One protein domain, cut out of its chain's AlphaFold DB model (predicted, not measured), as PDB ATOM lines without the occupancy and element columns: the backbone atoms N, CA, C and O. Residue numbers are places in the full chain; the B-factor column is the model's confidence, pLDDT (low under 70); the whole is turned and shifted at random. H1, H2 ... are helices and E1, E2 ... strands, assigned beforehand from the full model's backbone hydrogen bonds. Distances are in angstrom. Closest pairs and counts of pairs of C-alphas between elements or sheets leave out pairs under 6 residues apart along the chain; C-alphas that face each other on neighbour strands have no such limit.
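What this domain is: This is residues 178 to 394 of the 396 residues of the protein "Rpd3" of Arundo donax (UniProt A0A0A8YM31). Look first for a strongly twisted six-stranded sheet that packs partly face to face with a small sheet, E3 and E4, whose strands cross its own: a crossed sandwich. H2 and H3 pack on the large sheet, H1 packs on H2, H4 and H6 pack on the small sheet, and H5 packs on H6. The printed part has 217 residues with six named helices and eight named strands, in the order E1 H1 E2 E3 E4 E5 H2 H3 E6 E7 E8 H4 H5 H6. The large sheet runs E2, E5, E1, E8, E7, E6 and is mixed; E3 and E4 are antiparallel. The class is mixed, helices and strands, and the whole is compact, with a radius of gyration of the C-alphas of 16.3 A and spans of 42 by 41 by 36 A.

Where its parts are: Find C-alpha 180 at (-35.836, 36.650, -18.486), where E1, residues 180 to 185, begins. Its sheet also holds E2, residues 222 to 228, E5, 260 to 268 and 23.8 A long, E6, 313 to 315, E7, 326 to 333 and 20.7 A long, and E8, 336 to 342. The small sheet is E3, 230 to 235, and E4, 247 to 254. The helices are H1, 192 to 200, H2, 269 to 279, H3, 302 to 311, H4, 345 to 353, H5, 363 to 375, and H6, 381 to 393, which is 18.2 A long and ends at C-alpha 393, (-64.124, 23.449, -36.769).

How they stand to each other: In the large sheet, check N 226 and O 262, 3.0 A, for antiparallel E2 and E5; N 183 and O 265, 2.9 A, for antiparallel E5 and E1; and N 184 and O 339, 2.8 A, for parallel E1 and E8. E6, E7 and E8 form a meander, each strand the antiparallel neighbour of the one before, in two hairpins, with N 314 to O 327 and N 330 to O 338 each 2.8 A. E1, H1 and E2 form a split strand-helix-strand unit, two strands running the same way with E5 between them and a right-handed crossover. H2 and H3 on one face make two layers, helices over strands; H2 runs along the strands at a height over the sheet of 8.7 A, and H3 runs across them at 8.1 A. H1 only grazes this sheet and touches H2, Tyr 198 to Val 275 being the closest C-alphas, 6.0 A. In the hairpin E3 and E4, N 249 and O 233 are 2.8 A apart. The closest C-alphas of E4 and E8 are those of Phe 249 and Thr 342, 5.7 A; of E4 and H4, Pro 252 and Ser 345, 6.2 A; of E3 and H6, Phe 234 and Ala 392, 5.8 A. H5, which only grazes the large sheet, touches H6 at a steep tilt of 48 degrees, opposite ways, Ile 370 and Ala 384 being closest, with C-alphas 5.3 A apart. Every O i to N i+4 pair is within hydrogen-bond range in H2, H4, H5 and H6, but 3 of 5 are in H1 and 5 of 6 in H3.

The domain as a whole: The C-alphas of Asn 257 and Gln 288, the two farthest apart, are 51.7 A apart. The printed part has no cut. The links H1 to E2, E3 to E4 and H2 to H3 are long; follow residues 280 to 301 of the last to C-alphas 30 A from the mean of all C-alphas. There residues 286 to 290 have pLDDT under 70, while the mean of the printed part is 94.5.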
ATOM      1  N   ARG A 178     -30.265  34.126 -15.320       95.44
ATOM      2  CA  ARG A 178     -30.216  35.593 -15.173       95.44
ATOM      3  C   ARG A 178     -30.959  36.334 -16.281       95.44
ATOM      4  O   ARG A 178     -31.203  37.533 -16.147       95.44
ATOM      5  N   THR A 179     -31.325  35.632 -17.346       96.12
ATOM      6  CA  THR A 179     -32.038  36.184 -18.497       96.12
ATOM      7  C   THR A 179     -33.514  35.853 -18.367       96.12
ATOM      8  O   THR A 179     -33.864  34.700 -18.138       96.12
ATOM      9  N   TYR A 180     -34.386  36.848 -18.519       98.00
ATOM     10  CA  TYR A 180     -35.836  36.650 -18.486       98.00
ATOM     11  C   TYR A 180     -36.429  36.689 -19.885       98.00
ATOM     12  O   TYR A 180     -35.982  37.452 -20.741       98.00
ATOM     13  N   VAL A 181     -37.483  35.904 -20.074       98.50
ATOM     14  CA  VAL A 181     -38.321  35.911 -21.271       98.50
ATOM     15  C   VAL A 181     -39.790  35.882 -20.861       98.50
ATOM     16  O   VAL A 181     -40.139  35.452 -19.755       98.50
ATOM     17  N   TRP A 182     -40.661  36.324 -21.758       98.75
ATOM     18  CA  TRP A 182     -42.090  36.058 -21.667       98.75
ATOM     19  C   TRP A 182     -42.411  34.796 -22.464       98.75
ATOM     20  O   TRP A 182     -42.404  34.823 -23.689       98.75
ATOM     21  N   TYR A 183     -42.713  33.689 -21.787       98.81
ATOM     22  CA  TYR A 183     -43.253  32.505 -22.453       98.81
ATOM     23  C   TYR A 183     -44.750  32.691 -22.720       98.81
ATOM     24  O   TYR A 183     -45.545  32.664 -21.781       98.81
ATOM     25  N   ALA A 184     -45.134  32.870 -23.984       98.69
ATOM     26  CA  ALA A 184     -46.518  32.994 -24.429       98.69
ATOM     27  C   ALA A 184     -47.128  31.617 -24.720       98.69
ATOM     28  O   ALA A 184     -46.789  30.971 -25.710       98.69
ATOM     29  N   SER A 185     -48.064  31.169 -23.886       98.50
ATOM     30  CA  SER A 185     -48.815  29.939 -24.128       98.50
ATOM     31  C   SER A 185     -50.186  30.215 -24.736       98.50
ATOM     32  O   SER A 185     -50.950  31.007 -24.197       98.50
ATOM     33  N   PHE A 186     -50.518  29.493 -25.804       98.50
ATOM     34  CA  PHE A 186     -51.835  29.467 -26.461       98.50
ATOM     35  C   PHE A 186     -52.597  28.147 -26.216       98.50
ATOM     36  O   PHE A 186     -53.700  27.946 -26.716       98.50
ATOM     37  N   GLY A 187     -51.983  27.202 -25.494       97.81
ATOM     38  CA  GLY A 187     -52.487  25.842 -25.303       97.81
ATOM     39  C   GLY A 187     -52.848  25.551 -23.850       97.81
ATOM     40  O   GLY A 187     -53.281  26.421 -23.100       97.81
ATOM     41  N   SER A 188     -52.633  24.307 -23.414       98.00
ATOM     42  CA  SER A 188     -53.003  23.890 -22.051       98.00
ATOM     43  C   SER A 188     -52.297  24.669 -20.932       98.00
ATOM     44  O   SER A 188     -52.863  24.809 -19.849       98.00
ATOM     45  N   ASN A 189     -51.116  25.243 -21.194       98.50
ATOM     46  CA  ASN A 189     -50.393  26.049 -20.205       98.50
ATOM     47  C   ASN A 189     -51.025  27.443 -19.998       98.50
ATOM     48  O   ASN A 189     -50.621  28.161 -19.088       98.50
ATOM     49  N   MET A 190     -52.066  27.822 -20.754       98.56
ATOM     50  CA  MET A 190     -52.898  28.979 -20.399       98.56
ATOM     51  C   MET A 190     -53.532  28.832 -19.011       98.56
ATOM     52  O   MET A 190     -53.739  29.827 -18.320       98.56
ATOM     53  N   TRP A 191     -53.808  27.597 -18.581       98.50
ATOM     54  CA  TRP A 191     -54.264  27.320 -17.226       98.50
ATOM     55  C   TRP A 191     -53.070  27.230 -16.271       98.50
ATOM     56  O   TRP A 191     -52.235  26.330 -16.382       98.50
ATOM     57  N   LYS A 192     -52.987  28.158 -15.312       97.81
ATOM     58  CA  LYS A 192     -51.821  28.295 -14.425       97.81
ATOM     59  C   LYS A 192     -51.460  27.005 -13.674       97.81
ATOM     60  O   LYS A 192     -50.281  26.660 -13.697       97.81
ATOM     61  N   PRO A 193     -52.398  26.246 -13.069       97.88
ATOM     62  CA  PRO A 193     -52.076  24.959 -12.451       97.88
ATOM     63  C   PRO A 193     -51.399  23.971 -13.409       97.88
ATOM     64  O   PRO A 193     -50.470  23.279 -13.009       97.88
ATOM     65  N   ARG A 194     -51.806  23.944 -14.688       97.94
ATOM     66  CA  ARG A 194     -51.165  23.106 -15.711       97.94
ATOM     67  C   ARG A 194     -49.754  23.578 -16.037       97.94
ATOM     68  O   ARG A 194     -48.862  22.735 -16.139       97.94
ATOM     69  N   PHE A 195     -49.548  24.887 -16.191       98.56
ATOM     70  CA  PHE A 195     -48.217  25.432 -16.457       98.56
ATOM     71  C   PHE A 195     -47.254  25.191 -15.291       98.56
ATOM     72  O   PHE A 195     -46.111  24.799 -15.511       98.56
ATOM     73  N   LEU A 196     -47.723  25.354 -14.051       98.50
ATOM     74  CA  LEU A 196     -46.895  25.127 -12.870       98.50
ATOM     75  C   LEU A 196     -46.398  23.684 -12.756       98.50
ATOM     76  O   LEU A 196     -45.349  23.492 -12.161       98.50
ATOM     77  N   CYS A 197     -47.044  22.693 -13.381       98.38
ATOM     78  CA  CYS A 197     -46.472  21.346 -13.459       98.38
ATOM     79  C   CYS A 197     -45.142  21.309 -14.231       98.38
ATOM     80  O   CYS A 197     -44.258  20.556 -13.845       98.38
ATOM     81  N   TYR A 198     -44.948  22.131 -15.271       98.31
ATOM     82  CA  TYR A 198     -43.645  22.200 -15.948       98.31
ATOM     83  C   TYR A 198     -42.559  22.851 -15.090       98.31
ATOM     84  O   TYR A 198     -41.383  22.531 -15.251       98.31
ATOM     85  N   ILE A 199     -42.947  23.738 -14.173       98.50
ATOM     86  CA  ILE A 199     -42.019  24.454 -13.293       98.50
ATOM     87  C   ILE A 199     -41.719  23.646 -12.031       98.50
ATOM     88  O   ILE A 199     -40.565  23.402 -11.721       98.50
ATOM     89  N   GLN A 200     -42.746  23.200 -11.315       98.06
ATOM     90  CA  GLN A 200     -42.645  22.583  -9.988       98.06
ATOM     91  C   GLN A 200     -42.754  21.052 -10.017       98.06
ATOM     92  O   GLN A 200     -42.629  20.411  -8.978       98.06
ATOM     93  N   GLY A 201     -43.013  20.471 -11.189       96.81
ATOM     94  CA  GLY A 201     -43.314  19.055 -11.344       96.81
ATOM     95  C   GLY A 201     -44.762  18.715 -10.987       96.81
ATOM     96  O   GLY A 201     -45.570  19.562 -10.592       96.81
ATOM     97  N   GLY A 202     -45.110  17.443 -11.146       95.75
ATOM     98  CA  GLY A 202     -46.424  16.913 -10.793       95.75
ATOM     99  C   GLY A 202     -47.389  16.849 -11.971       95.75
ATOM    100  O   GLY A 202     -46.995  16.839 -13.134       95.75
ATOM    101  N   LYS A 203     -48.683  16.724 -11.678       95.62
ATOM    102  CA  LYS A 203     -49.688  16.359 -12.682       95.62
ATOM    103  C   LYS A 203     -50.972  17.145 -12.474       95.62
ATOM    104  O   LYS A 203     -51.595  17.033 -11.420       95.62
ATOM    105  N   ALA A 204     -51.381  17.905 -13.485       95.75
ATOM    106  CA  ALA A 204     -52.657  18.606 -13.455       95.75
ATOM    107  C   ALA A 204     -53.821  17.655 -13.766       95.75
ATOM    108  O   ALA A 204     -53.650  16.579 -14.347       95.75
ATOM    109  N   GLU A 205     -55.026  18.067 -13.382       93.62
ATOM    110  CA  GLU A 205     -56.242  17.303 -13.645       93.62
ATOM    111  C   GLU A 205     -56.415  17.032 -15.148       93.62
ATOM    112  O   GLU A 205     -56.358  17.944 -15.974       93.62
ATOM    113  N   GLY A 206     -56.659  15.765 -15.489       91.56
ATOM    114  CA  GLY A 206     -56.883  15.324 -16.863       91.56
ATOM    115  C   GLY A 206     -55.626  14.891 -17.622       91.56
ATOM    116  O   GLY A 206     -55.763  14.317 -18.700       91.56
ATOM    117  N   MET A 207     -54.430  15.109 -17.069       94.19
ATOM    118  CA  MET A 207     -53.184  14.585 -17.633       94.19
ATOM    119  C   MET A 207     -52.957  13.128 -17.222       94.19
ATOM    120  O   MET A 207     -53.126  12.758 -16.054       94.19
ATOM    121  N   SER A 208     -52.492  12.311 -18.165       94.00
ATOM    122  CA  SER A 208     -52.080  10.926 -17.901       94.00
ATOM    123  C   SER A 208     -50.636  10.820 -17.407       94.00
ATOM    124  O   SER A 208     -50.332   9.946 -16.599       94.00
ATOM    125  N   ILE A 209     -49.764  11.725 -17.859       92.00
ATOM    126  CA  ILE A 209     -48.315  11.701 -17.610       92.00
ATOM    127  C   ILE A 209     -47.950  12.890 -16.709       92.00
ATOM    128  O   ILE A 209     -48.396  13.998 -17.009       92.00
ATOM    129  N   PRO A 210     -47.207  12.695 -15.603       94.12
ATOM    130  CA  PRO A 210     -46.702  13.804 -14.797       94.12
ATOM    131  C   PRO A 210     -45.590  14.571 -15.530       94.12
ATOM    132  O   PRO A 210     -44.880  14.022 -16.362       94.12
ATOM    133  N   CYS A 211     -45.429  15.848 -15.207       95.12
ATOM    134  CA  CYS A 211     -44.256  16.625 -15.582       95.12
ATOM    135  C   CYS A 211     -43.151  16.434 -14.544       95.12
ATOM    136  O   CYS A 211     -43.429  16.386 -13.340       95.12
ATOM    137  N   CYS A 212     -41.907  16.395 -15.009       94.25
ATOM    138  CA  CYS A 212     -40.739  16.238 -14.150       94.25
ATOM    139  C   CYS A 212     -40.452  17.506 -13.328       94.25
ATOM    140  O   CYS A 212     -39.974  17.408 -12.203       94.25
ATOM    141  N   GLY A 213     -40.803  18.685 -13.855       96.12
ATOM    142  CA  GLY A 213     -40.519  19.972 -13.213       96.12
ATOM    143  C   GLY A 213     -39.149  20.518 -13.597       96.12
ATOM    144  O   GLY A 213     -38.245  19.762 -13.934       96.12
ATOM    145  N   SER A 214     -39.008  21.840 -13.582       96.56
ATOM    146  CA  SER A 214     -37.784  22.539 -13.983       96.56
ATOM    147  C   SER A 214     -36.713  22.444 -12.896       96.56
ATOM    148  O   SER A 214     -37.020  22.189 -11.730       96.56
ATOM    149  N   HIS A 215     -35.456  22.701 -13.260       94.31
ATOM    150  CA  HIS A 215     -34.369  22.768 -12.281       94.31
ATOM    151  C   HIS A 215     -34.593  23.919 -11.287       94.31
ATOM    152  O   HIS A 215     -34.567  23.721 -10.072       94.31
ATOM    153  N   ASP A 216     -34.897  25.113 -11.804       96.31
ATOM    154  CA  ASP A 216     -35.440  26.210 -11.005       96.31
ATOM    155  C   ASP A 216     -36.967  26.084 -10.905       96.31
ATOM    156  O   ASP A 216     -37.709  26.382 -11.845       96.31
ATOM    157  N   THR A 217     -37.440  25.681  -9.727       97.81
ATOM    158  CA  THR A 217     -38.868  25.504  -9.422       97.81
ATOM    159  C   THR A 217     -39.552  26.788  -8.931       97.81
ATOM    160  O   THR A 217     -40.714  26.756  -8.502       97.81
ATOM    161  N   SER A 218     -38.859  27.934  -8.966       98.38
ATOM    162  CA  SER A 218     -39.426  29.217  -8.559       98.38
ATOM    163  C   SER A 218     -40.602  29.627  -9.450       98.38
ATOM    164  O   SER A 218     -40.621  29.415 -10.662       98.38
ATOM    165  N   LEU A 219     -41.635  30.208  -8.832       98.56
ATOM    166  CA  LEU A 219     -42.843  30.612  -9.548       98.56
ATOM    167  C   LEU A 219     -42.536  31.697 -10.598       98.56
ATOM    168  O   LEU A 219     -41.682  32.554 -10.353       98.56
ATOM    169  N   PRO A 220     -43.299  31.748 -11.708       98.31
ATOM    170  CA  PRO A 220     -43.191  32.835 -12.674       98.31
ATOM    171  C   PRO A 220     -43.317  34.198 -11.993       98.31
ATOM    172  O   PRO A 220     -44.224  34.422 -11.186       98.31
ATOM    173  N   ARG A 221     -42.430  35.132 -12.348       97.88
ATOM    174  CA  ARG A 221     -42.367  36.466 -11.723       97.88
ATOM    175  C   ARG A 221     -43.517  37.385 -12.120       97.88
ATOM    176  O   ARG A 221     -43.711  38.430 -11.508       97.88
ATOM    177  N   GLY A 222     -44.248  37.017 -13.161       97.19
ATOM    178  CA  GLY A 222     -45.366  37.775 -13.688       97.19
ATOM    179  C   GLY A 222     -46.213  36.919 -14.614       97.19
ATOM    180  O   GLY A 222     -45.751  35.912 -15.160       97.19
ATOM    181  N   THR A 223     -47.463  37.332 -14.781       97.94
ATOM    182  CA  THR A 223     -48.409  36.739 -15.724       97.94
ATOM    183  C   THR A 223     -49.195  37.861 -16.380       97.94
ATOM    184  O   THR A 223     -49.636  38.777 -15.686       97.94
ATOM    185  N   MET A 224     -49.380  37.794 -17.693       97.50
ATOM    186  CA  MET A 224     -50.199  38.753 -18.435       97.50
ATOM    187  C   MET A 224     -50.845  38.092 -19.649       97.50
ATOM    188  O   MET A 224     -50.392  37.046 -20.098       97.50
ATOM    189  N   TRP A 225     -51.895  38.706 -20.184       98.44
ATOM    190  CA  TRP A 225     -52.615  38.202 -21.350       98.44
ATOM    191  C   TRP A 225     -52.476  39.152 -22.530       98.44
ATOM    192  O   TRP A 225     -52.447  40.370 -22.349       98.44
ATOM    193  N   LYS A 226     -52.401  38.581 -23.731       97.69
ATOM    194  CA  LYS A 226     -52.384  39.307 -25.003       97.69
ATOM    195  C   LYS A 226     -53.139  38.531 -26.076       97.69
ATOM    196  O   LYS A 226     -53.368  37.330 -25.933       97.69
ATOM    197  N   THR A 227     -53.472  39.213 -27.164       97.94
ATOM    198  CA  THR A 227     -53.781  38.578 -28.445       97.94
ATOM    199  C   THR A 227     -52.569  38.654 -29.368       97.94
ATOM    200  O   THR A 227     -51.756  39.577 -29.274       97.94
ATOM    201  N   VAL A 228     -52.423  37.657 -30.236       97.50
ATOM    202  CA  VAL A 228     -51.379  37.615 -31.269       97.50
ATOM    203  C   VAL A 228     -52.010  37.311 -32.629       97.50
ATOM    204  O   VAL A 228     -52.968  36.530 -32.670       97.50
ATOM    205  N   PRO A 229     -51.498  37.895 -33.732       96.81
ATOM    206  CA  PRO A 229     -52.078  37.770 -35.069       96.81
ATOM    207  C   PRO A 229     -51.678  36.440 -35.719       96.81
ATOM    208  O   PRO A 229     -51.067  36.401 -36.782       96.81
ATOM    209  N   HIS A 230     -51.945  35.341 -35.027       96.31
ATOM    210  CA  HIS A 230     -51.654  33.992 -35.475       96.31
ATOM    211  C   HIS A 230     -52.875  33.119 -35.251       96.31
ATOM    212  O   HIS A 230     -53.647  33.309 -34.306       96.31
ATOM    213  N   ARG A 231     -53.029  32.116 -36.106       95.75
ATOM    214  CA  ARG A 231     -54.171  31.212 -36.064       95.75
ATOM    215  C   ARG A 231     -53.955  30.069 -35.077       95.75
ATOM    216  O   ARG A 231     -53.006  29.306 -35.228       95.75
ATOM    217  N   LEU A 232     -54.879  29.884 -34.140       97.62
ATOM    218  CA  LEU A 232     -54.977  28.663 -33.343       97.62
ATOM    219  C   LEU A 232     -55.586  27.535 -34.187       97.62
ATOM    220  O   LEU A 232     -56.645  27.707 -34.797       97.62
ATOM    221  N   LEU A 233     -54.946  26.371 -34.185       97.06
ATOM    222  CA  LEU A 233     -55.433  25.154 -34.834       97.06
ATOM    223  C   LEU A 233     -55.253  23.942 -33.916       97.06
ATOM    224  O   LEU A 233     -54.428  23.956 -33.004       97.06
ATOM    225  N   PHE A 234     -56.024  22.885 -34.166       97.88
ATOM    226  CA  PHE A 234     -55.907  21.622 -33.441       97.88
ATOM    227  C   PHE A 234     -55.515  20.510 -34.402       97.88
ATOM    228  O   PHE A 234     -56.242  20.191 -35.343       97.88
ATOM    229  N   GLY A 235     -54.337  19.947 -34.163       95.69
ATOM    230  CA  GLY A 235     -53.728  18.946 -35.027       95.69
ATOM    231  C   GLY A 235     -53.354  17.688 -34.262       95.69
ATOM    232  O   GLY A 235     -53.323  17.682 -33.027       95.69
ATOM    233  N   ARG A 236     -53.007  16.639 -35.019       94.25
ATOM    234  CA  ARG A 236     -52.746  15.278 -34.516       94.25
ATOM    235  C   ARG A 236     -54.039  14.645 -33.976       94.25
ATOM    236  O   ARG A 236     -55.040  15.319 -33.794       94.25
ATOM    237  N   SER A 237     -54.035  13.336 -33.732       93.31
ATOM    238  CA  SER A 237     -55.256  12.615 -33.310       93.31
ATOM    239  C   SER A 237     -55.139  11.950 -31.942       93.31
ATOM    240  O   SER A 237     -56.123  11.421 -31.421       93.31
ATOM    241  N   PHE A 238     -53.939  11.929 -31.370       95.12
ATOM    242  CA  PHE A 238     -53.662  11.266 -30.108       95.12
ATOM    243  C   PHE A 238     -52.381  11.807 -29.485       95.12
ATOM    244  O   PHE A 238     -51.381  11.978 -30.182       95.12
ATOM    245  N   THR A 239     -52.377  11.976 -28.162       92.69
ATOM    246  CA  THR A 239     -51.142  12.142 -27.390       92.69
ATOM    247  C   THR A 239     -51.140  11.239 -26.156       92.69
ATOM    248  O   THR A 239     -52.172  11.084 -25.509       92.69
ATOM    249  N   PRO A 240     -49.982  10.698 -25.752       91.19
ATOM    250  CA  PRO A 240     -49.824   9.998 -24.480       91.19
ATOM    251  C   PRO A 240     -50.323  10.778 -23.252       91.19
ATOM    252  O   PRO A 240     -50.893  10.184 -22.343       91.19
ATOM    253  N   CYS A 241     -50.155  12.106 -23.224       92.38
ATOM    254  CA  CYS A 241     -50.570  12.928 -22.084       92.38
ATOM    255  C   CYS A 241     -52.087  13.183 -22.040       92.38
ATOM    256  O   CYS A 241     -52.659  13.182 -20.952       92.38
ATOM    257  N   TRP A 242     -52.732  13.410 -23.191       94.44
ATOM    258  CA  TRP A 242     -54.124  13.892 -23.274       94.44
ATOM    259  C   TRP A 242     -55.110  12.913 -23.927       94.44
ATOM    260  O   TRP A 242     -56.301  13.216 -24.035       94.44
ATOM    261  N   GLY A 243     -54.632  11.741 -24.343       94.31
ATOM    262  CA  GLY A 243     -55.426  10.709 -24.999       94.31
ATOM    263  C   GLY A 243     -55.829  11.079 -26.425       94.31
ATOM    264  O   GLY A 243     -55.127  11.817 -27.119       94.31
ATOM    265  N   THR A 244     -56.956  10.526 -26.870       96.56
ATOM    266  CA  THR A 244     -57.511  10.730 -28.216       96.56
ATOM    267  C   THR A 244     -58.085  12.136 -28.384       96.56
ATOM    268  O   THR A 244     -58.929  12.559 -27.594       96.56
ATOM    269  N   GLY A 245     -57.667  12.821 -29.446       96.12
ATOM    270  CA  GLY A 245     -58.022  14.201 -29.780       96.12
ATOM    271  C   GLY A 245     -56.801  15.009 -30.227       96.12
ATOM    272  O   GLY A 245     -55.659  14.605 -29.992       96.12
ATOM    273  N   GLY A 246     -57.051  16.146 -30.873       96.44
ATOM    274  CA  GLY A 246     -56.005  17.079 -31.282       96.44
ATOM    275  C   GLY A 246     -55.462  17.922 -30.130       96.44
ATOM    276  O   GLY A 246     -56.128  18.138 -29.113       96.44
ATOM    277  N   VAL A 247     -54.242  18.419 -30.305       97.44
ATOM    278  CA  VAL A 247     -53.605  19.394 -29.407       97.44
ATOM    279  C   VAL A 247     -53.382  20.715 -30.130       97.44
ATOM    280  O   VAL A 247     -53.397  20.768 -31.359       97.44
ATOM    281  N   ALA A 248     -53.256  21.787 -29.352       98.19
ATOM    282  CA  ALA A 248     -53.177  23.140 -29.877       98.19
ATOM    283  C   ALA A 248     -51.834  23.393 -30.569       98.19
ATOM    284  O   ALA A 248     -50.780  23.157 -29.985       98.19
ATOM    285  N   PHE A 249     -51.884  23.975 -31.758       98.19
ATOM    286  CA  PHE A 249     -50.753  24.598 -32.434       98.19
ATOM    287  C   PHE A 249     -51.127  26.033 -32.789       98.19
ATOM    288  O   PHE A 249     -52.300  26.358 -32.982       98.19
ATOM    289  N   LEU A 250     -50.120  26.886 -32.888       97.38
ATOM    290  CA  LEU A 250     -50.259  28.239 -33.381       97.38
ATOM    291  C   LEU A 250     -49.613  28.257 -34.763       97.38
ATOM    292  O   LEU A 250     -48.464  27.852 -34.897       97.38
ATOM    293  N   ASN A 251     -50.336  28.679 -35.796       96.62
ATOM    294  CA  ASN A 251     -49.748  28.773 -37.125       96.62
ATOM    295  C   ASN A 251     -48.546  29.740 -37.066       96.62
ATOM    296  O   ASN A 251     -48.744  30.889 -36.660       96.62
ATOM    297  N   PRO A 252     -47.322  29.314 -37.434       96.12
ATOM    298  CA  PRO A 252     -46.148  30.179 -37.440       96.12
ATOM    299  C   PRO A 252     -46.280  31.379 -38.380       96.12
ATOM    300  O   PRO A 252     -45.618  32.392 -38.167       96.12
ATOM    301  N   GLU A 253     -47.153  31.305 -39.385       93.56
ATOM    302  CA  GLU A 253     -47.443  32.423 -40.277       93.56
ATOM    303  C   GLU A 253     -48.393  33.435 -39.621       93.56
ATOM    304  O   GLU A 253     -49.427  33.076 -39.049       93.56
ATOM    305  N   ILE A 254     -48.045  34.719 -39.736       93.69
ATOM    306  CA  ILE A 254     -48.883  35.828 -39.274       93.69
ATOM    307  C   ILE A 254     -50.132  35.931 -40.158       93.69
ATOM    308  O   ILE A 254     -50.042  35.981 -41.385       93.69
ATOM    309  N   ASN A 255     -51.299  36.056 -39.528       91.88
ATOM    310  CA  ASN A 255     -52.567  36.376 -40.170       91.88
ATOM    311  C   ASN A 255     -53.287  37.486 -39.393       91.88
ATOM    312  O   ASN A 255     -53.905  37.236 -38.365       91.88
ATOM    313  N   CYS A 256     -53.277  38.712 -39.921       90.00
ATOM    314  CA  CYS A 256     -53.903  39.871 -39.271       90.00
ATOM    315  C   CYS A 256     -55.438  39.790 -39.160       90.00
ATOM    316  O   CYS A 256     -56.034  40.618 -38.476       90.00
ATOM    317  N   ASN A 257     -56.084  38.839 -39.841       91.31
ATOM    318  CA  ASN A 257     -57.531  38.620 -39.744       91.31
ATOM    319  C   ASN A 257     -57.904  37.615 -38.646       91.31
ATOM    320  O   ASN A 257     -59.088  37.352 -38.430       91.31
ATOM    321  N   GLU A 258     -56.913  37.014 -37.987       90.69
ATOM    322  CA  GLU A 258     -57.120  36.032 -36.936       90.69
ATOM    323  C   GLU A 258     -56.336  36.419 -35.691       90.69
ATOM    324  O   GLU A 258     -55.165  36.771 -35.751       90.69
ATOM    325  N   GLU A 259     -56.993  36.315 -34.541       94.00
ATOM    326  CA  GLU A 259     -56.375  36.585 -33.254       94.00
ATOM    327  C   GLU A 259     -56.455  35.348 -32.370       94.00
ATOM    328  O   GLU A 259     -57.507  34.706 -32.248       94.00
ATOM    329  N   SER A 260     -55.336  35.035 -31.725       97.88
ATOM    330  CA  SER A 260     -55.275  34.003 -30.698       97.88
ATOM    331  C   SER A 260     -54.911  34.596 -29.353       97.88
ATOM    332  O   SER A 260     -54.002  35.418 -29.258       97.88
ATOM    333  N   TYR A 261     -55.609  34.155 -28.310       98.56
ATOM    334  CA  TYR A 261     -55.281  34.525 -26.940       98.56
ATOM    335  C   TYR A 261     -54.027  33.782 -26.488       98.56
ATOM    336  O   TYR A 261     -53.903  32.572 -26.682       98.56
ATOM    337  N   VAL A 262     -53.120  34.510 -25.843       98.69
ATOM    338  CA  VAL A 262     -51.941  33.950 -25.188       98.69
ATOM    339  C   VAL A 262     -51.875  34.392 -23.732       98.69
ATOM    340  O   VAL A 262     -52.044  35.570 -23.409       98.69
ATOM    341  N   CYS A 263     -51.582  33.437 -22.855       98.75
ATOM    342  CA  CYS A 263     -51.195  33.684 -21.474       98.75
ATOM    343  C   CYS A 263     -49.667  33.685 -21.402       98.75
ATOM    344  O   CYS A 263     -49.027  32.671 -21.685       98.75
ATOM    345  N   MET A 264     -49.082  34.828 -21.064       98.50
ATOM    346  CA  MET A 264     -47.640  35.019 -20.987       98.50
ATOM    347  C   MET A 264     -47.152  34.888 -19.547       98.50
ATOM    348  O   MET A 264     -47.686  35.539 -18.649       98.50
ATOM    349  N   TYR A 265     -46.099  34.101 -19.338       98.81
ATOM    350  CA  TYR A 265     -45.439  33.931 -18.044       98.81
ATOM    351  C   TYR A 265     -44.006  34.452 -18.096       98.81
ATOM    352  O   TYR A 265     -43.232  34.061 -18.969       98.81
ATOM    353  N   LYS A 266     -43.641  35.315 -17.143       98.75
ATOM    354  CA  LYS A 266     -42.270  35.819 -17.015       98.75
ATOM    355  C   LYS A 266     -41.429  34.792 -16.274       98.75
ATOM    356  O   LYS A 266     -41.544  34.671 -15.051       98.75
ATOM    357  N   ILE A 267     -40.601  34.077 -17.022       98.75
ATOM    358  CA  ILE A 267     -39.735  32.998 -16.538       98.75
ATOM    359  C   ILE A 267     -38.290  33.250 -16.965       98.75
ATOM    360  O   ILE A 267     -38.028  34.126 -17.798       98.75
ATOM    361  N   THR A 268     -37.345  32.524 -16.376       98.56
ATOM    362  CA  THR A 268     -35.955  32.577 -16.841       98.56
ATOM    363  C   THR A 268     -35.807  31.842 -18.177       98.56
ATOM    364  O   THR A 268     -36.609  30.970 -18.519       98.56
ATOM    365  N   LEU A 269     -34.772  32.176 -18.949       98.19
ATOM    366  CA  LEU A 269     -34.456  31.450 -20.180       98.19
ATOM    367  C   LEU A 269     -34.035  30.000 -19.879       98.19
ATOM    368  O   LEU A 269     -34.257  29.111 -20.697       98.19
ATOM    369  N   GLU A 270     -33.502  29.741 -18.682       98.06
ATOM    370  CA  GLU A 270     -33.294  28.382 -18.179       98.06
ATOM    371  C   GLU A 270     -34.616  27.610 -18.062       98.06
ATOM    372  O   GLU A 270     -34.762  26.551 -18.670       98.06
ATOM    373  N   GLN A 271     -35.605  28.170 -17.357       98.62
ATOM    374  CA  GLN A 271     -36.928  27.553 -17.217       98.62
ATOM    375  C   GLN A 271     -37.608  27.356 -18.577       98.62
ATOM    376  O   GLN A 271     -38.270  26.346 -18.797       98.62
ATOM    377  N   PHE A 272     -37.440  28.290 -19.518       98.62
ATOM    378  CA  PHE A 272     -37.980  28.127 -20.870       98.62
ATOM    379  C   PHE A 272     -37.370  26.921 -21.603       98.62
ATOM    380  O   PHE A 272     -38.103  26.183 -22.262       98.62
ATOM    381  N   ASN A 273     -36.063  26.680 -21.452       98.31
ATOM    382  CA  ASN A 273     -35.424  25.471 -21.979       98.31
ATOM    383  C   ASN A 273     -35.970  24.204 -21.298       98.31
ATOM    384  O   ASN A 273     -36.305  23.252 -21.995       98.31
ATOM    385  N   ASP A 274     -36.160  24.210 -19.976       98.12
ATOM    386  CA  ASP A 274     -36.764  23.075 -19.259       98.12
ATOM    387  C   ASP A 274     -38.203  22.780 -19.727       98.12
ATOM    388  O   ASP A 274     -38.597  21.615 -19.839       98.12
ATOM    389  N   VAL A 275     -38.988  23.813 -20.061       98.31
ATOM    390  CA  VAL A 275     -40.315  23.653 -20.686       98.31
ATOM    391  C   VAL A 275     -40.185  23.048 -22.089       98.31
ATOM    392  O   VAL A 275     -40.906  22.102 -22.402       98.31
ATOM    393  N   LEU A 276     -39.259  23.544 -22.920       97.50
ATOM    394  CA  LEU A 276     -39.007  23.004 -24.265       97.50
ATOM    395  C   LEU A 276     -38.602  21.526 -24.229       97.50
ATOM    396  O   LEU A 276     -39.111  20.740 -25.031       97.50
ATOM    397  N   PHE A 277     -37.719  21.138 -23.307       96.88
ATOM    398  CA  PHE A 277     -37.289  19.750 -23.149       96.88
ATOM    399  C   PHE A 277     -38.457  18.839 -22.790       96.88
ATOM    400  O   PHE A 277     -38.631  17.789 -23.410       96.88
ATOM    401  N   GLN A 278     -39.279  19.241 -21.820       95.75
ATOM    402  CA  GLN A 278     -40.412  18.432 -21.381       95.75
ATOM    403  C   GLN A 278     -41.503  18.338 -22.462       95.75
ATOM    404  O   GLN A 278     -42.007  17.245 -22.720       95.75
ATOM    405  N   GLU A 279     -41.837  19.443 -23.140       95.50
ATOM    406  CA  GLU A 279     -42.840  19.455 -24.220       95.50
ATOM    407  C   GLU A 279     -42.425  18.540 -25.387       95.50
ATOM    408  O   GLU A 279     -43.258  17.850 -25.976       95.50
ATOM    409  N   ASN A 280     -41.120  18.472 -25.670       94.19
ATOM    410  CA  ASN A 280     -40.546  17.660 -26.743       94.19
ATOM    411  C   ASN A 280     -39.990  16.298 -26.267       94.19
ATOM    412  O   ASN A 280     -39.323  15.614 -27.038       94.19
ATOM    413  N   ARG A 281     -40.294  15.875 -25.027       91.44
ATOM    414  CA  ARG A 281     -39.895  14.579 -24.424       91.44
ATOM    415  C   ARG A 281     -38.398  14.265 -24.478       91.44
ATOM    416  O   ARG A 281     -38.005  13.123 -24.703       91.44
ATOM    417  N   LEU A 282     -37.574  15.275 -24.247       90.69
ATOM    418  CA  LEU A 282     -36.124  15.113 -24.122       90.69
ATOM    419  C   LEU A 282     -35.664  14.803 -22.698       90.69
ATOM    420  O   LEU A 282     -34.484  14.564 -22.477       90.69
ATOM    421  N   VAL A 283     -36.583  14.842 -21.737       88.38
ATOM    422  CA  VAL A 283     -36.303  14.530 -20.341       88.38
ATOM    423  C   VAL A 283     -36.459  13.029 -20.136       88.38
ATOM    424  O   VAL A 283     -37.539  12.484 -20.383       88.38
ATOM    425  N   LEU A 284     -35.380  12.371 -19.719       82.56
ATOM    426  CA  LEU A 284     -35.352  10.929 -19.493       82.56
ATOM    427  C   LEU A 284     -35.596  10.638 -18.011       82.56
ATOM    428  O   LEU A 284     -35.031  11.293 -17.138       82.56
ATOM    429  N   GLU A 285     -36.438   9.649 -17.726       73.19
ATOM    430  CA  GLU A 285     -36.572   9.085 -16.382       73.19
ATOM    431  C   GLU A 285     -35.699   7.830 -16.312       73.19
ATOM    432  O   GLU A 285     -35.947   6.862 -17.042       73.19
ATOM    433  N   ASP A 286     -34.671   7.836 -15.459       58.94
ATOM    434  CA  ASP A 286     -33.855   6.647 -15.240       58.94
ATOM    435  C   ASP A 286     -34.661   5.633 -14.416       58.94
ATOM    436  O   ASP A 286     -35.019   5.858 -13.253       58.94
ATOM    437  N   GLY A 287     -34.990   4.509 -15.054       49.50
ATOM    438  CA  GLY A 287     -35.926   3.508 -14.544       49.50
ATOM    439  C   GLY A 287     -35.451   2.752 -13.300       49.50
ATOM    440  O   GLY A 287     -36.220   1.945 -12.777       49.50
ATOM    441  N   GLN A 288     -34.216   2.972 -12.835       50.41
ATOM    442  CA  GLN A 288     -33.672   2.303 -11.648       50.41
ATOM    443  C   GLN A 288     -33.793   3.125 -10.357       50.41
ATOM    444  O   GLN A 288     -34.099   2.530  -9.326       50.41
ATOM    445  N   ASP A 289     -33.676   4.459 -10.416       55.00
ATOM    446  CA  ASP A 289     -33.641   5.319  -9.214       55.00
ATOM    447  C   ASP A 289     -34.665   6.472  -9.224       55.00
ATOM    448  O   ASP A 289     -34.765   7.223  -8.252       55.00
ATOM    449  N   GLY A 290     -35.448   6.633 -10.299       61.03
ATOM    450  CA  GLY A 290     -36.386   7.756 -10.438       61.03
ATOM    451  C   GLY A 290     -35.691   9.110 -10.624       61.03
ATOM    452  O   GLY A 290     -36.331  10.154 -10.490       61.03
ATOM    453  N   ASN A 291     -34.390   9.099 -10.924       71.38
ATOM    454  CA  ASN A 291     -33.646  10.296 -11.281       71.38
ATOM    455  C   ASN A 291     -34.075  10.769 -12.669       71.38
ATOM    456  O   ASN A 291     -34.206   9.986 -13.609       71.38
ATOM    457  N   VAL A 292     -34.294  12.074 -12.774       82.69
ATOM    458  CA  VAL A 292     -34.651  12.741 -14.019       82.69
ATOM    459  C   VAL A 292     -33.382  13.319 -14.632       82.69
ATOM    460  O   VAL A 292     -32.711  14.138 -14.001       82.69
ATOM    461  N   GLU A 293     -33.077  12.924 -15.861       87.56
ATOM    462  CA  GLU A 293     -31.934  13.426 -16.617       87.56
ATOM    463  C   GLU A 293     -32.398  14.454 -17.657       87.56
ATOM    464  O   GLU A 293     -33.257  14.191 -18.505       87.56
ATOM    465  N   TYR A 294     -31.830  15.654 -17.557       90.31
ATOM    466  CA  TYR A 294     -32.034  16.751 -18.498       90.31
ATOM    467  C   TYR A 294     -30.844  16.853 -19.453       90.31
ATOM    468  O   TYR A 294     -29.725  16.567 -19.031       90.31
ATOM    469  N   PRO A 295     -31.036  17.346 -20.691       89.94
ATOM    470  CA  PRO A 295     -29.923  17.587 -21.603       89.94
ATOM    471  C   PRO A 295     -28.846  18.519 -21.021       89.94
ATOM    472  O   PRO A 295     -29.146  19.535 -20.384       89.94
ATOM    473  N   ASP A 296     -27.583  18.199 -21.311       88.88
ATOM    474  CA  ASP A 296     -26.407  18.937 -20.826       88.88
ATOM    475  C   ASP A 296     -26.211  20.310 -21.492       88.88
ATOM    476  O   ASP A 296     -25.430  21.133 -21.008       88.88
ATOM    477  N   SER A 297     -26.925  20.590 -22.584       91.50
ATOM    478  CA  SER A 297     -26.863  21.847 -23.333       91.50
ATOM    479  C   SER A 297     -28.257  22.442 -23.569       91.50
ATOM    480  O   SER A 297     -29.222  21.694 -23.730       91.50
ATOM    481  N   PRO A 298     -28.393  23.784 -23.604       95.69
ATOM    482  CA  PRO A 298     -29.666  24.432 -23.897       95.69
ATOM    483  C   PRO A 298     -30.019  24.302 -25.386       95.69
ATOM    484  O   PRO A 298     -29.135  24.259 -26.240       95.69
ATOM    485  N   LEU A 299     -31.316  24.319 -25.702       95.25
ATOM    486  CA  LEU A 299     -31.816  24.477 -27.076       95.25
ATOM    487  C   LEU A 299     -31.793  25.937 -27.525       95.25
ATOM    488  O   LEU A 299     -31.623  26.210 -28.708       95.25
ATOM    489  N   ILE A 300     -32.002  26.864 -26.587       96.00
ATOM    490  CA  ILE A 300     -32.021  28.305 -26.833       96.00
ATOM    491  C   ILE A 300     -31.063  28.981 -25.857       96.00
ATOM    492  O   ILE A 300     -31.339  29.055 -24.654       96.00
ATOM    493  N   GLY A 301     -29.955  29.498 -26.379       94.19
ATOM    494  CA  GLY A 301     -29.030  30.382 -25.684       94.19
ATOM    495  C   GLY A 301     -29.094  31.814 -26.217       94.19
ATOM    496  O   GLY A 301     -30.063  32.238 -26.848       94.19
ATOM    497  N   SER A 302     -28.043  32.589 -25.944       88.62
ATOM    498  CA  SER A 302     -27.953  33.987 -26.382       88.62
ATOM    499  C   SER A 302     -27.908  34.129 -27.908       88.62
ATOM    500  O   SER A 302     -28.539  35.038 -28.443       88.62
ATOM    501  N   SER A 303     -27.205  33.229 -28.603       89.38
ATOM    502  CA  SER A 303     -27.058  33.268 -30.063       89.38
ATOM    503  C   SER A 303     -28.385  32.995 -30.773       89.38
ATOM    504  O   SER A 303     -28.767  33.724 -31.687       89.38
ATOM    505  N   GLU A 304     -29.140  31.997 -30.308       94.88
ATOM    506  CA  GLU A 304     -30.472  31.682 -30.834       94.88
ATOM    507  C   GLU A 304     -31.452  32.830 -30.578       94.88
ATOM    508  O   GLU A 304     -32.262  33.169 -31.442       94.88
ATOM    509  N   MET A 305     -31.354  33.475 -29.412       91.25
ATOM    510  CA  MET A 305     -32.153  34.656 -29.089       91.25
ATOM    511  C   MET A 305     -31.876  35.832 -30.028       91.25
ATOM    512  O   MET A 305     -32.819  36.475 -30.499       91.25
ATOM    513  N   GLU A 306     -30.605  36.114 -30.315       89.69
ATOM    514  CA  GLU A 306     -30.212  37.157 -31.263       89.69
ATOM    515  C   GLU A 306     -30.718  36.830 -32.673       89.69
ATOM    516  O   GLU A 306     -31.357  37.672 -33.314       89.69
ATOM    517  N   PHE A 307     -30.552  35.580 -33.111       92.12
ATOM    518  CA  PHE A 307     -31.059  35.108 -34.396       92.12
ATOM    519  C   PHE A 307     -32.577  35.303 -34.525       92.12
ATOM    520  O   PHE A 307     -33.041  35.900 -35.502       92.12
ATOM    521  N   MET A 308     -33.358  34.854 -33.539       93.44
ATOM    522  CA  MET A 308     -34.822  34.962 -33.563       93.44
ATOM    523  C   MET A 308     -35.311  36.409 -33.497       93.44
ATOM    524  O   MET A 308     -36.344  36.727 -34.085       93.44
ATOM    525  N   SER A 309     -34.569  37.307 -32.844       88.50
ATOM    526  CA  SER A 309     -34.929  38.729 -32.806       88.50
ATOM    527  C   SER A 309     -34.919  39.394 -34.192       88.50
ATOM    528  O   SER A 309     -35.619  40.383 -34.399       88.50
ATOM    529  N   THR A 310     -34.173  38.818 -35.145       91.44
ATOM    530  CA  THR A 310     -34.104  39.275 -36.542       91.44
ATOM    531  C   THR A 310     -34.989  38.437 -37.468       91.44
ATOM    532  O   THR A 310     -35.654  38.983 -38.345       91.44
ATOM    533  N   ASN A 311     -35.017  37.116 -37.274       91.94
ATOM    534  CA  ASN A 311     -35.659  36.169 -38.195       91.94
ATOM    535  C   ASN A 311     -37.077  35.747 -37.775       91.94
ATOM    536  O   ASN A 311     -37.723  34.999 -38.500       91.94
ATOM    537  N   GLN A 312     -37.563  36.214 -36.620       93.19
ATOM    538  CA  GLN A 312     -38.886  35.939 -36.030       93.19
ATOM    539  C   GLN A 312     -39.167  34.482 -35.631       93.19
ATOM    540  O   GLN A 312     -40.075  34.242 -34.839       93.19
ATOM    541  N   ALA A 313     -38.401  33.512 -36.119       95.00
ATOM    542  CA  ALA A 313     -38.558  32.106 -35.779       95.00
ATOM    543  C   ALA A 313     -37.223  31.355 -35.832       95.00
ATOM    544  O   ALA A 313     -36.286  31.776 -36.515       95.00
ATOM    545  N   LEU A 314     -37.158  30.225 -35.131       96.19
ATOM    546  CA  LEU A 314     -36.060  29.268 -35.188       96.19
ATOM    547  C   LEU A 314     -36.611  27.842 -35.115       96.19
ATOM    548  O   LEU A 314     -37.151  27.424 -34.089       96.19
ATOM    549  N   HIS A 315     -36.411  27.076 -36.189       95.88
ATOM    550  CA  HIS A 315     -36.638  25.633 -36.179       95.88
ATOM    551  C   HIS A 315     -35.423  24.946 -35.554       95.88
ATOM    552  O   HIS A 315     -34.307  25.037 -36.062       95.88
ATOM    553  N   LEU A 316     -35.636  24.304 -34.410       93.31
ATOM    554  CA  LEU A 316     -34.586  23.699 -33.607       93.31
ATOM    555  C   LEU A 316     -34.117  22.384 -34.226       93.31
ATOM    556  O   LEU A 316     -34.735  21.340 -34.027       93.31
ATOM    557  N   GLU A 317     -32.973  22.428 -34.910       89.38
ATOM    558  CA  GLU A 317     -32.349  21.255 -35.536       89.38
ATOM    559  C   GLU A 317     -32.203  20.043 -34.588       89.38
ATOM    560  O   GLU A 317     -32.539  18.938 -35.022       89.38
ATOM    561  N   PRO A 318     -31.802  20.190 -33.300       88.50
ATOM    562  CA  PRO A 318     -31.674  19.048 -32.384       88.50
ATOM    563  C   PRO A 318     -32.980  18.282 -32.138       88.50
ATOM    564  O   PRO A 318     -32.942  17.129 -31.716       88.50
ATOM    565  N   ILE A 319     -34.127  18.919 -32.386       91.25
ATOM    566  CA  ILE A 319     -35.460  18.339 -32.197       91.25
ATOM    567  C   ILE A 319     -36.344  18.517 -33.428       91.25
ATOM    568  O   ILE A 319     -37.562  18.573 -33.286       91.25
ATOM    569  N   LYS A 320     -35.771  18.612 -34.632       89.25
ATOM    570  CA  LYS A 320     -36.515  18.985 -35.848       89.25
ATOM    571  C   LYS A 320     -37.742  18.120 -36.146       89.25
ATOM    572  O   LYS A 320     -38.710  18.627 -36.701       89.25
ATOM    573  N   ASP A 321     -37.708  16.854 -35.730       88.69
ATOM    574  CA  ASP A 321     -38.786  15.877 -35.926       88.69
ATOM    575  C   ASP A 321     -39.877  15.956 -34.838       88.69
ATOM    576  O   ASP A 321     -40.902  15.272 -34.907       88.69
ATOM    577  N   SER A 322     -39.672  16.784 -33.810       93.25
ATOM    578  CA  SER A 322     -40.642  17.005 -32.745       93.25
ATOM    579  C   SER A 322     -41.712  18.023 -33.139       93.25
ATOM    580  O   SER A 322     -41.500  18.927 -33.947       93.25
ATOM    581  N   TRP A 323     -42.884  17.897 -32.519       94.75
ATOM    582  CA  TRP A 323     -44.080  18.663 -32.868       94.75
ATOM    583  C   TRP A 323     -43.997  20.140 -32.476       94.75
ATOM    584  O   TRP A 323     -44.618  20.971 -33.130       94.75
ATOM    585  N   TYR A 324     -43.254  20.463 -31.415       97.00
ATOM    586  CA  TYR A 324     -43.052  21.829 -30.917       97.00
ATOM    587  C   TYR A 324     -41.590  22.255 -31.088       97.00
ATOM    588  O   TYR A 324     -40.978  22.830 -30.186       97.00
ATOM    589  N   SER A 325     -41.016  21.915 -32.242       96.38
ATOM    590  CA  SER A 325     -39.615  22.164 -32.584       96.38
ATOM    591  C   SER A 325     -39.342  23.571 -33.110       96.38
ATOM    592  O   SER A 325     -38.183  23.943 -33.266       96.38
ATOM    593  N   ASN A 326     -40.372  24.372 -33.383       97.81
ATOM    594  CA  ASN A 326     -40.220  25.723 -33.909       97.81
ATOM    595  C   ASN A 326     -40.512  26.763 -32.822       97.81
ATOM    596  O   ASN A 326     -41.635  26.842 -32.320       97.81
ATOM    597  N   VAL A 327     -39.512  27.563 -32.458       98.38
ATOM    598  CA  VAL A 327     -39.658  28.654 -31.487       98.38
ATOM    599  C   VAL A 327     -39.931  29.950 -32.238       98.38
ATOM    600  O   VAL A 327     -39.182  30.311 -33.140       98.38
ATOM    601  N   LEU A 328     -41.001  30.652 -31.870       97.88
ATOM    602  CA  LEU A 328     -41.371  31.934 -32.465       97.88
ATOM    603  C   LEU A 328     -41.043  33.080 -31.518       97.88
ATOM    604  O   LEU A 328     -41.293  32.997 -30.314       97.88
ATOM    605  N   TYR A 329     -40.574  34.176 -32.096       97.81
ATOM    606  CA  TYR A 329     -40.396  35.463 -31.451       97.81
ATOM    607  C   TYR A 329     -41.577  36.370 -31.805       97.81
ATOM    608  O   TYR A 329     -41.720  36.830 -32.935       97.81
ATOM    609  N   LEU A 330     -42.427  36.643 -30.816       96.69
ATOM    610  CA  LEU A 330     -43.683  37.386 -30.981       96.69
ATOM    611  C   LEU A 330     -43.534  38.883 -30.652       96.69
ATOM    612  O   LEU A 330     -44.519  39.571 -30.390       96.69
ATOM    613  N   GLY A 331     -42.300  39.392 -30.626       95.94
ATOM    614  CA  GLY A 331     -41.980  40.771 -30.260       95.94
ATOM    615  C   GLY A 331     -41.407  40.899 -28.849       95.94
ATOM    616  O   GLY A 331     -40.746  39.989 -28.346       95.94
ATOM    617  N   LYS A 332     -41.633  42.057 -28.218       96.56
ATOM    618  CA  LYS A 332     -41.166  42.361 -26.858       96.56
ATOM    619  C   LYS A 332     -42.276  42.936 -25.990       96.56
ATOM    620  O   LYS A 332     -43.198  43.569 -26.498       96.56
ATOM    621  N   GLU A 333     -42.126  42.755 -24.684       97.12
ATOM    622  CA  GLU A 333     -42.875  43.452 -23.640       97.12
ATOM    623  C   GLU A 333     -41.931  43.736 -22.466       97.12
ATOM    624  O   GLU A 333     -41.198  42.839 -22.047       97.12
ATOM    625  N   ASP A 334     -41.929  44.962 -21.935       93.69
ATOM    626  CA  ASP A 334     -40.979  45.412 -20.902       93.69
ATOM    627  C   ASP A 334     -39.507  45.141 -21.273       93.69
ATOM    628  O   ASP A 334     -38.729  44.641 -20.461       93.69
ATOM    629  N   ASP A 335     -39.148  45.390 -22.539       94.31
ATOM    630  CA  ASP A 335     -37.844  45.075 -23.149       94.31
ATOM    631  C   ASP A 335     -37.452  43.586 -23.147       94.31
ATOM    632  O   ASP A 335     -36.373  43.225 -23.633       94.31
ATOM    633  N   LEU A 336     -38.336  42.698 -22.686       96.94
ATOM    634  CA  LEU A 336     -38.126  41.256 -22.685       96.94
ATOM    635  C   LEU A 336     -38.734  40.613 -23.933       96.94
ATOM    636  O   LEU A 336     -39.847  40.964 -24.329       96.94
ATOM    637  N   PRO A 337     -38.037  39.646 -24.546       97.69
ATOM    638  CA  PRO A 337     -38.545  38.928 -25.705       97.69
ATOM    639  C   PRO A 337     -39.756  38.068 -25.330       97.69
ATOM    640  O   PRO A 337     -39.777  37.429 -24.273       97.69
ATOM    641  N   ILE A 338     -40.743  38.025 -26.221       98.50
ATOM    642  CA  ILE A 338     -41.894  37.131 -26.117       98.50
ATOM    643  C   ILE A 338     -41.620  35.910 -26.986       98.50
ATOM    644  O   ILE A 338     -41.497  36.035 -28.203       98.50
ATOM    645  N   LEU A 339     -41.540  34.738 -26.366       98.62
ATOM    646  CA  LEU A 339     -41.268  33.473 -27.035       98.62
ATOM    647  C   LEU A 339     -42.462  32.532 -26.927       98.62
ATOM    648  O   LEU A 339     -43.098  32.430 -25.876       98.62
ATOM    649  N   THR A 340     -42.724  31.779 -27.985       98.50
ATOM    650  CA  THR A 340     -43.593  30.599 -27.928       98.50
ATOM    651  C   THR A 340     -42.975  29.440 -28.698       98.50
ATOM    652  O   THR A 340     -41.976  29.620 -29.385       98.50
ATOM    653  N   MET A 341     -43.549  28.248 -28.578       98.12
ATOM    654  CA  MET A 341     -43.111  27.045 -29.286       98.12
ATOM    655  C   MET A 341     -44.302  26.428 -30.009       98.12
ATOM    656  O   MET A 341     -45.395  26.333 -29.446       98.12
ATOM    657  N   THR A 342     -44.117  26.036 -31.263       98.12
ATOM    658  CA  THR A 342     -45.164  25.449 -32.096       98.12
ATOM    659  C   THR A 342     -44.574  24.591 -33.215       98.12
ATOM    660  O   THR A 342     -43.382  24.276 -33.195       98.12
ATOM    661  N   CYS A 343     -45.405  24.154 -34.156       97.12
ATOM    662  CA  CYS A 343     -44.962  23.353 -35.286       97.12
ATOM    663  C   CYS A 343     -44.178  24.197 -36.315       97.12
ATOM    664  O   CYS A 343     -44.390  25.412 -36.426       97.12
ATOM    665  N   PRO A 344     -43.263  23.583 -37.084       96.00
ATOM    666  CA  PRO A 344     -42.608  24.257 -38.203       96.00
ATOM    667  C   PRO A 344     -43.602  24.558 -39.334       96.00
ATOM    668  O   PRO A 344     -44.649  23.922 -39.446       96.00
ATOM    669  N   SER A 345     -43.265  25.498 -40.224       94.75
ATOM    670  CA  SER A 345     -44.119  25.834 -41.378       94.75
ATOM    671  C   SER A 345     -44.359  24.640 -42.311       94.75
ATOM    672  O   SER A 345     -45.412  24.549 -42.930       94.75
ATOM    673  N   SER A 346     -43.431  23.679 -42.369       94.88
ATOM    674  CA  SER A 346     -43.623  22.430 -43.117       94.88
ATOM    675  C   SER A 346     -44.811  21.610 -42.606       94.88
ATOM    676  O   SER A 346     -45.543  21.046 -43.412       94.88
ATOM    677  N   ASP A 347     -45.052  21.577 -41.292       95.75
ATOM    678  CA  ASP A 347     -46.199  20.863 -40.714       95.75
ATOM    679  C   ASP A 347     -47.521  21.527 -41.113       95.75
ATOM    680  O   ASP A 347     -48.517  20.834 -41.311       95.75
ATOM    681  N   ILE A 348     -47.538  22.854 -41.284       96.00
ATOM    682  CA  ILE A 348     -48.717  23.579 -41.780       96.00
ATOM    683  C   ILE A 348     -49.086  23.120 -43.188       96.00
ATOM    684  O   ILE A 348     -50.261  22.867 -43.451       96.00
ATOM    685  N   GLU A 349     -48.103  22.946 -44.070       95.94
ATOM    686  CA  GLU A 349     -48.342  22.415 -45.415       95.94
ATOM    687  C   GLU A 349     -48.864  20.973 -45.375       95.94
ATOM    688  O   GLU A 349     -49.790  20.641 -46.114       95.94
ATOM    689  N   LEU A 350     -48.367  20.142 -44.454       96.12
ATOM    690  CA  LEU A 350     -48.877  18.780 -44.264       96.12
ATOM    691  C   LEU A 350     -50.300  18.749 -43.688       96.12
ATOM    692  O   LEU A 350     -51.089  17.865 -44.029       96.12
ATOM    693  N   PHE A 351     -50.667  19.697 -42.823       95.50
ATOM    694  CA  PHE A 351     -52.053  19.824 -42.373       95.50
ATOM    695  C   PHE A 351     -52.975  20.299 -43.507       95.50
ATOM    696  O   PHE A 351     -54.097  19.804 -43.617       95.50
ATOM    697  N   LYS A 352     -52.512  21.222 -44.365       94.31
ATOM    698  CA  LYS A 352     -53.254  21.682 -45.556       94.31
ATOM    699  C   LYS A 352     -53.435  20.555 -46.580       94.31
ATOM    700  O   LYS A 352     -54.512  20.434 -47.161       94.31
ATOM    701  N   SER A 353     -52.410  19.721 -46.793       95.38
ATOM    702  CA  SER A 353     -52.481  18.568 -47.705       95.38
ATOM    703  C   SER A 353     -53.310  17.406 -47.144       95.38
ATOM    704  O   SER A 353     -53.766  16.551 -47.904       95.38
ATOM    705  N   GLY A 354     -53.537  17.383 -45.825       93.19
ATOM    706  CA  GLY A 354     -54.244  16.316 -45.116       93.19
ATOM    707  C   GLY A 354     -53.362  15.121 -44.740       93.19
ATOM    708  O   GLY A 354     -53.876  14.136 -44.208       93.19
ATOM    709  N   GLU A 355     -52.051  15.196 -44.980       94.88
ATOM    710  CA  GLU A 355     -51.076  14.197 -44.519       94.88
ATOM    711  C   GLU A 355     -50.945  14.190 -42.994       94.88
ATOM    712  O   GLU A 355     -50.799  13.129 -42.380       94.88
ATOM    713  N   LEU A 356     -51.053  15.367 -42.370       94.38
ATOM    714  CA  LEU A 356     -51.266  15.483 -40.934       94.38
ATOM    715  C   LEU A 356     -52.745  15.762 -40.637       94.38
ATOM    716  O   LEU A 356     -53.344  16.651 -41.242       94.38
ATOM    717  N   PRO A 357     -53.355  15.045 -39.677       93.81
ATOM    718  CA  PRO A 357     -54.764  15.229 -39.383       93.81
ATOM    719  C   PRO A 357     -54.989  16.517 -38.589       93.81
ATOM    720  O   PRO A 357     -54.387  16.720 -37.531       93.81
ATOM    721  N   LEU A 358     -55.923  17.339 -39.063       95.69
ATOM    722  CA  LEU A 358     -56.643  18.288 -38.220       95.69
ATOM    723  C   LEU A 358     -57.713  17.524 -37.444       95.69
ATOM    724  O   LEU A 358     -58.528  16.814 -38.036       95.69
ATOM    725  N   ALA A 359     -57.709  17.649 -36.120       95.56
ATOM    726  CA  ALA A 359     -58.670  16.958 -35.272       95.56
ATOM    727  C   ALA A 359     -59.097  17.843 -34.102       95.56
ATOM    728  O   ALA A 359     -58.260  18.526 -33.510       95.56
ATOM    729  N   PRO A 360     -60.381  17.807 -33.706       96.44
ATOM    730  CA  PRO A 360     -60.838  18.555 -32.548       96.44
ATOM    731  C   PRO A 360     -60.167  18.044 -31.263       96.44
ATOM    732  O   PRO A 360     -59.833  16.856 -31.155       96.44
ATOM    733  N   PRO A 361     -59.990  18.916 -30.258       97.56
ATOM    734  CA  PRO A 361     -59.426  18.517 -28.981       97.56
ATOM    735  C   PRO A 361     -60.341  17.553 -28.222       97.56
ATOM    736  O   PRO A 361     -61.565  17.566 -28.369       97.56
ATOM    737  N   SER A 362     -59.747  16.737 -27.349       96.31
ATOM    738  CA  SER A 362     -60.522  15.932 -26.402       96.31
ATOM    739  C   SER A 362     -61.299  16.843 -25.443       96.31
ATOM    740  O   SER A 362     -60.875  17.965 -25.162       96.31
ATOM    741  N   LYS A 363     -62.421  16.364 -24.882       96.12
ATOM    742  CA  LYS A 363     -63.201  17.148 -23.900       96.12
ATOM    743  C   LYS A 363     -62.344  17.599 -22.714       96.12
ATOM    744  O   LYS A 363     -62.468  18.731 -22.260       96.12
ATOM    745  N   THR A 364     -61.453  16.727 -22.247       96.62
ATOM    746  CA  THR A 364     -60.533  16.999 -21.135       96.62
ATOM    747  C   THR A 364     -59.505  18.075 -21.493       96.62
ATOM    748  O   THR A 364     -59.267  18.993 -20.702       96.62
ATOM    749  N   TYR A 365     -58.919  18.003 -22.692       98.06
ATOM    750  CA  TYR A 365     -57.962  19.006 -23.159       98.06
ATOM    751  C   TYR A 365     -58.647  20.357 -23.391       98.06
ATOM    752  O   TYR A 365     -58.210  21.368 -22.841       98.06
ATOM    753  N   ALA A 366     -59.780  20.369 -24.101       98.19
ATOM    754  CA  ALA A 366     -60.583  21.569 -24.328       98.19
ATOM    755  C   ALA A 366     -61.010  22.233 -23.009       98.19
ATOM    756  O   ALA A 366     -60.855  23.442 -22.853       98.19
ATOM    757  N   GLY A 367     -61.461  21.443 -22.027       98.12
ATOM    758  CA  GLY A 367     -61.805  21.937 -20.692       98.12
ATOM    759  C   GLY A 367     -60.636  22.633 -19.990       98.12
ATOM    760  O   GLY A 367     -60.835  23.626 -19.295       98.12
ATOM    761  N   THR A 368     -59.403  22.177 -20.221       98.38
ATOM    762  CA  THR A 368     -58.201  22.836 -19.690       98.38
ATOM    763  C   THR A 368     -57.952  24.197 -20.339       98.38
ATOM    764  O   THR A 368     -57.677  25.161 -19.626       98.38
ATOM    765  N   LEU A 369     -58.105  24.310 -21.661       98.56
ATOM    766  CA  LEU A 369     -57.974  25.592 -22.366       98.56
ATOM    767  C   LEU A 369     -59.067  26.579 -21.925       98.56
ATOM    768  O   LEU A 369     -58.770  27.740 -21.647       98.56
ATOM    769  N   ILE A 370     -60.309  26.101 -21.792       98.69
ATOM    770  CA  ILE A 370     -61.451  26.896 -21.321       98.69
ATOM    771  C   ILE A 370     -61.192  27.430 -19.908       98.69
ATOM    772  O   ILE A 370     -61.360  28.627 -19.679       98.69
ATOM    773  N   ARG A 371     -60.717  26.590 -18.975       98.38
ATOM    774  CA  ARG A 371     -60.338  27.038 -17.621       98.38
ATOM    775  C   ARG A 371     -59.303  28.158 -17.655       98.38
ATOM    776  O   ARG A 371     -59.488  29.156 -16.968       98.38
ATOM    777  N   GLY A 372     -58.263  28.025 -18.481       98.44
ATOM    778  CA  GLY A 372     -57.251  29.068 -18.652       98.44
ATOM    779  C   GLY A 372     -57.848  30.401 -19.110       98.44
ATOM    780  O   GLY A 372     -57.619  31.425 -18.471       98.44
ATOM    781  N   LEU A 373     -58.661  30.385 -20.169       98.69
ATOM    782  CA  LEU A 373     -59.300  31.589 -20.723       98.69
ATOM    783  C   LEU A 373     -60.247  32.276 -19.723       98.69
ATOM    784  O   LEU A 373     -60.244  33.506 -19.617       98.69
ATOM    785  N   VAL A 374     -61.019  31.484 -18.971       98.56
ATOM    786  CA  VAL A 374     -61.980  31.979 -17.973       98.56
ATOM    787  C   VAL A 374     -61.275  32.542 -16.742       98.56
ATOM    788  O   VAL A 374     -61.563  33.666 -16.327       98.56
ATOM    789  N   GLU A 375     -60.313  31.814 -16.167       96.88
ATOM    790  CA  GLU A 375     -59.518  32.303 -15.029       96.88
ATOM    791  C   GLU A 375     -58.703  33.547 -15.403       96.88
ATOM    792  O   GLU A 375     -58.564  34.475 -14.601       96.88
ATOM    793  N   GLY A 376     -58.218  33.592 -16.646       97.00
ATOM    794  CA  GLY A 376     -57.551  34.742 -17.242       97.00
ATOM    795  C   GLY A 376     -58.457  35.940 -17.513       97.00
ATOM    796  O   GLY A 376     -57.948  36.986 -17.913       97.00
ATOM    797  N   LYS A 377     -59.774  35.813 -17.300       97.62
ATOM    798  CA  LYS A 377     -60.795  36.838 -17.578       97.62
ATOM    799  C   LYS A 377     -60.777  37.343 -19.023       97.62
ATOM    800  O   LYS A 377     -61.120  38.496 -19.270       97.62
ATOM    801  N   GLN A 378     -60.355  36.499 -19.961       98.06
ATOM    802  CA  GLN A 378     -60.365  36.845 -21.383       98.06
ATOM    803  C   GLN A 378     -61.749  36.633 -21.983       98.06
ATOM    804  O   GLN A 378     -62.220  37.439 -22.777       98.06
ATOM    805  N   LEU A 379     -62.404  35.546 -21.576       98.00
ATOM    806  CA  LEU A 379     -63.727  35.145 -22.033       98.00
ATOM    807  C   LEU A 379     -64.500  34.553 -20.850       98.00
ATOM    808  O   LEU A 379     -63.903  34.038 -19.904       98.00
ATOM    809  N   ASP A 380     -65.827  34.602 -20.903       98.38
ATOM    810  CA  ASP A 380     -66.662  33.775 -20.034       98.38
ATOM    811  C   ASP A 380     -66.672  32.309 -20.519       98.38
ATOM    812  O   ASP A 380     -66.041  31.956 -21.517       98.38
ATOM    813  N   ALA A 381     -67.340  31.418 -19.781       98.00
ATOM    814  CA  ALA A 381     -67.316  29.984 -20.078       98.00
ATOM    815  C   ALA A 381     -67.900  29.649 -21.463       98.00
ATOM    816  O   ALA A 381     -67.341  28.814 -22.184       98.00
ATOM    817  N   ASP A 382     -68.985  30.320 -21.853       98.31
ATOM    818  CA  ASP A 382     -69.636  30.113 -23.148       98.31
ATOM    819  C   ASP A 382     -68.786  30.688 -24.286       98.31
ATOM    820  O   ASP A 382     -68.563  30.019 -25.298       98.31
ATOM    821  N   GLY A 383     -68.229  31.888 -24.105       98.50
ATOM    822  CA  GLY A 383     -67.311  32.526 -25.042       98.50
ATOM    823  C   GLY A 383     -66.040  31.708 -25.258       98.50
ATOM    824  O   GLY A 383     -65.650  31.477 -26.403       98.50
ATOM    825  N   ALA A 384     -65.430  31.197 -24.187       98.56
ATOM    826  CA  ALA A 384     -64.258  30.328 -24.268       98.56
ATOM    827  C   ALA A 384     -64.580  29.013 -24.993       98.56
ATOM    828  O   ALA A 384     -63.824  28.581 -25.864       98.56
ATOM    829  N   THR A 385     -65.728  28.400 -24.696       98.44
ATOM    830  CA  THR A 385     -66.182  27.182 -25.384       98.44
ATOM    831  C   THR A 385     -66.395  27.437 -26.876       98.44
ATOM    832  O   THR A 385     -65.909  26.674 -27.714       98.44
ATOM    833  N   ASN A 386     -67.065  28.537 -27.227       98.19
ATOM    834  CA  ASN A 386     -67.296  28.931 -28.615       98.19
ATOM    835  C   ASN A 386     -65.993  29.240 -29.352       98.19
ATOM    836  O   ASN A 386     -65.848  28.839 -30.506       98.19
ATOM    837  N   TYR A 387     -65.036  29.901 -28.699       98.00
ATOM    838  CA  TYR A 387     -63.715  30.180 -29.257       98.00
ATOM    839  C   TYR A 387     -62.972  28.885 -29.619       98.00
ATOM    840  O   TYR A 387     -62.554  28.719 -30.767       98.00
ATOM    841  N   ILE A 388     -62.894  27.926 -28.688       98.12
ATOM    842  CA  ILE A 388     -62.211  26.642 -28.914       98.12
ATOM    843  C   ILE A 388     -62.920  25.803 -29.987       98.12
ATOM    844  O   ILE A 388     -62.264  25.294 -30.896       98.12
ATOM    845  N   ASN A 389     -64.251  25.703 -29.936       97.00
ATOM    846  CA  ASN A 389     -65.025  24.971 -30.943       97.00
ATOM    847  C   ASN A 389     -64.888  25.602 -32.334       97.00
ATOM    848  O   ASN A 389     -64.751  24.888 -33.325       97.00
ATOM    849  N   SER A 390     -64.879  26.936 -32.409       95.88
ATOM    850  CA  SER A 390     -64.689  27.655 -33.669       95.88
ATOM    851  C   SER A 390     -63.301  27.411 -34.247       95.88
ATOM    852  O   SER A 390     -63.189  27.224 -35.452       95.88
ATOM    853  N   ALA A 391     -62.252  27.394 -33.424       95.44
ATOM    854  CA  ALA A 391     -60.900  27.077 -33.881       95.44
ATOM    855  C   ALA A 391     -60.777  25.614 -34.352       95.44
ATOM    856  O   ALA A 391     -60.158  25.352 -35.377       95.44
ATOM    857  N   ALA A 392     -61.425  24.670 -33.661       94.56
ATOM    858  CA  ALA A 392     -61.419  23.250 -34.023       94.56
ATOM    859  C   ALA A 392     -62.220  22.916 -35.295       94.56
ATOM    860  O   ALA A 392     -61.907  21.942 -35.975       94.56
ATOM    861  N   ALA A 393     -63.259  23.693 -35.613       90.94
ATOM    862  CA  ALA A 393     -64.124  23.449 -36.769       90.94
ATOM    863  C   ALA A 393     -63.586  24.031 -38.090       90.94
ATOM    864  O   ALA A 393     -64.079  23.674 -39.160       90.94
ATOM    865  N   ARG A 394     -62.610  24.945 -38.043       83.25
ATOM    866  CA  ARG A 394     -62.055  25.581 -39.248       83.25
ATOM    867  C   ARG A 394     -60.979  24.694 -39.885       83.25
ATOM    868  O   ARG A 394     -59.970  24.407 -39.247       83.25
TER     869      ARG A 394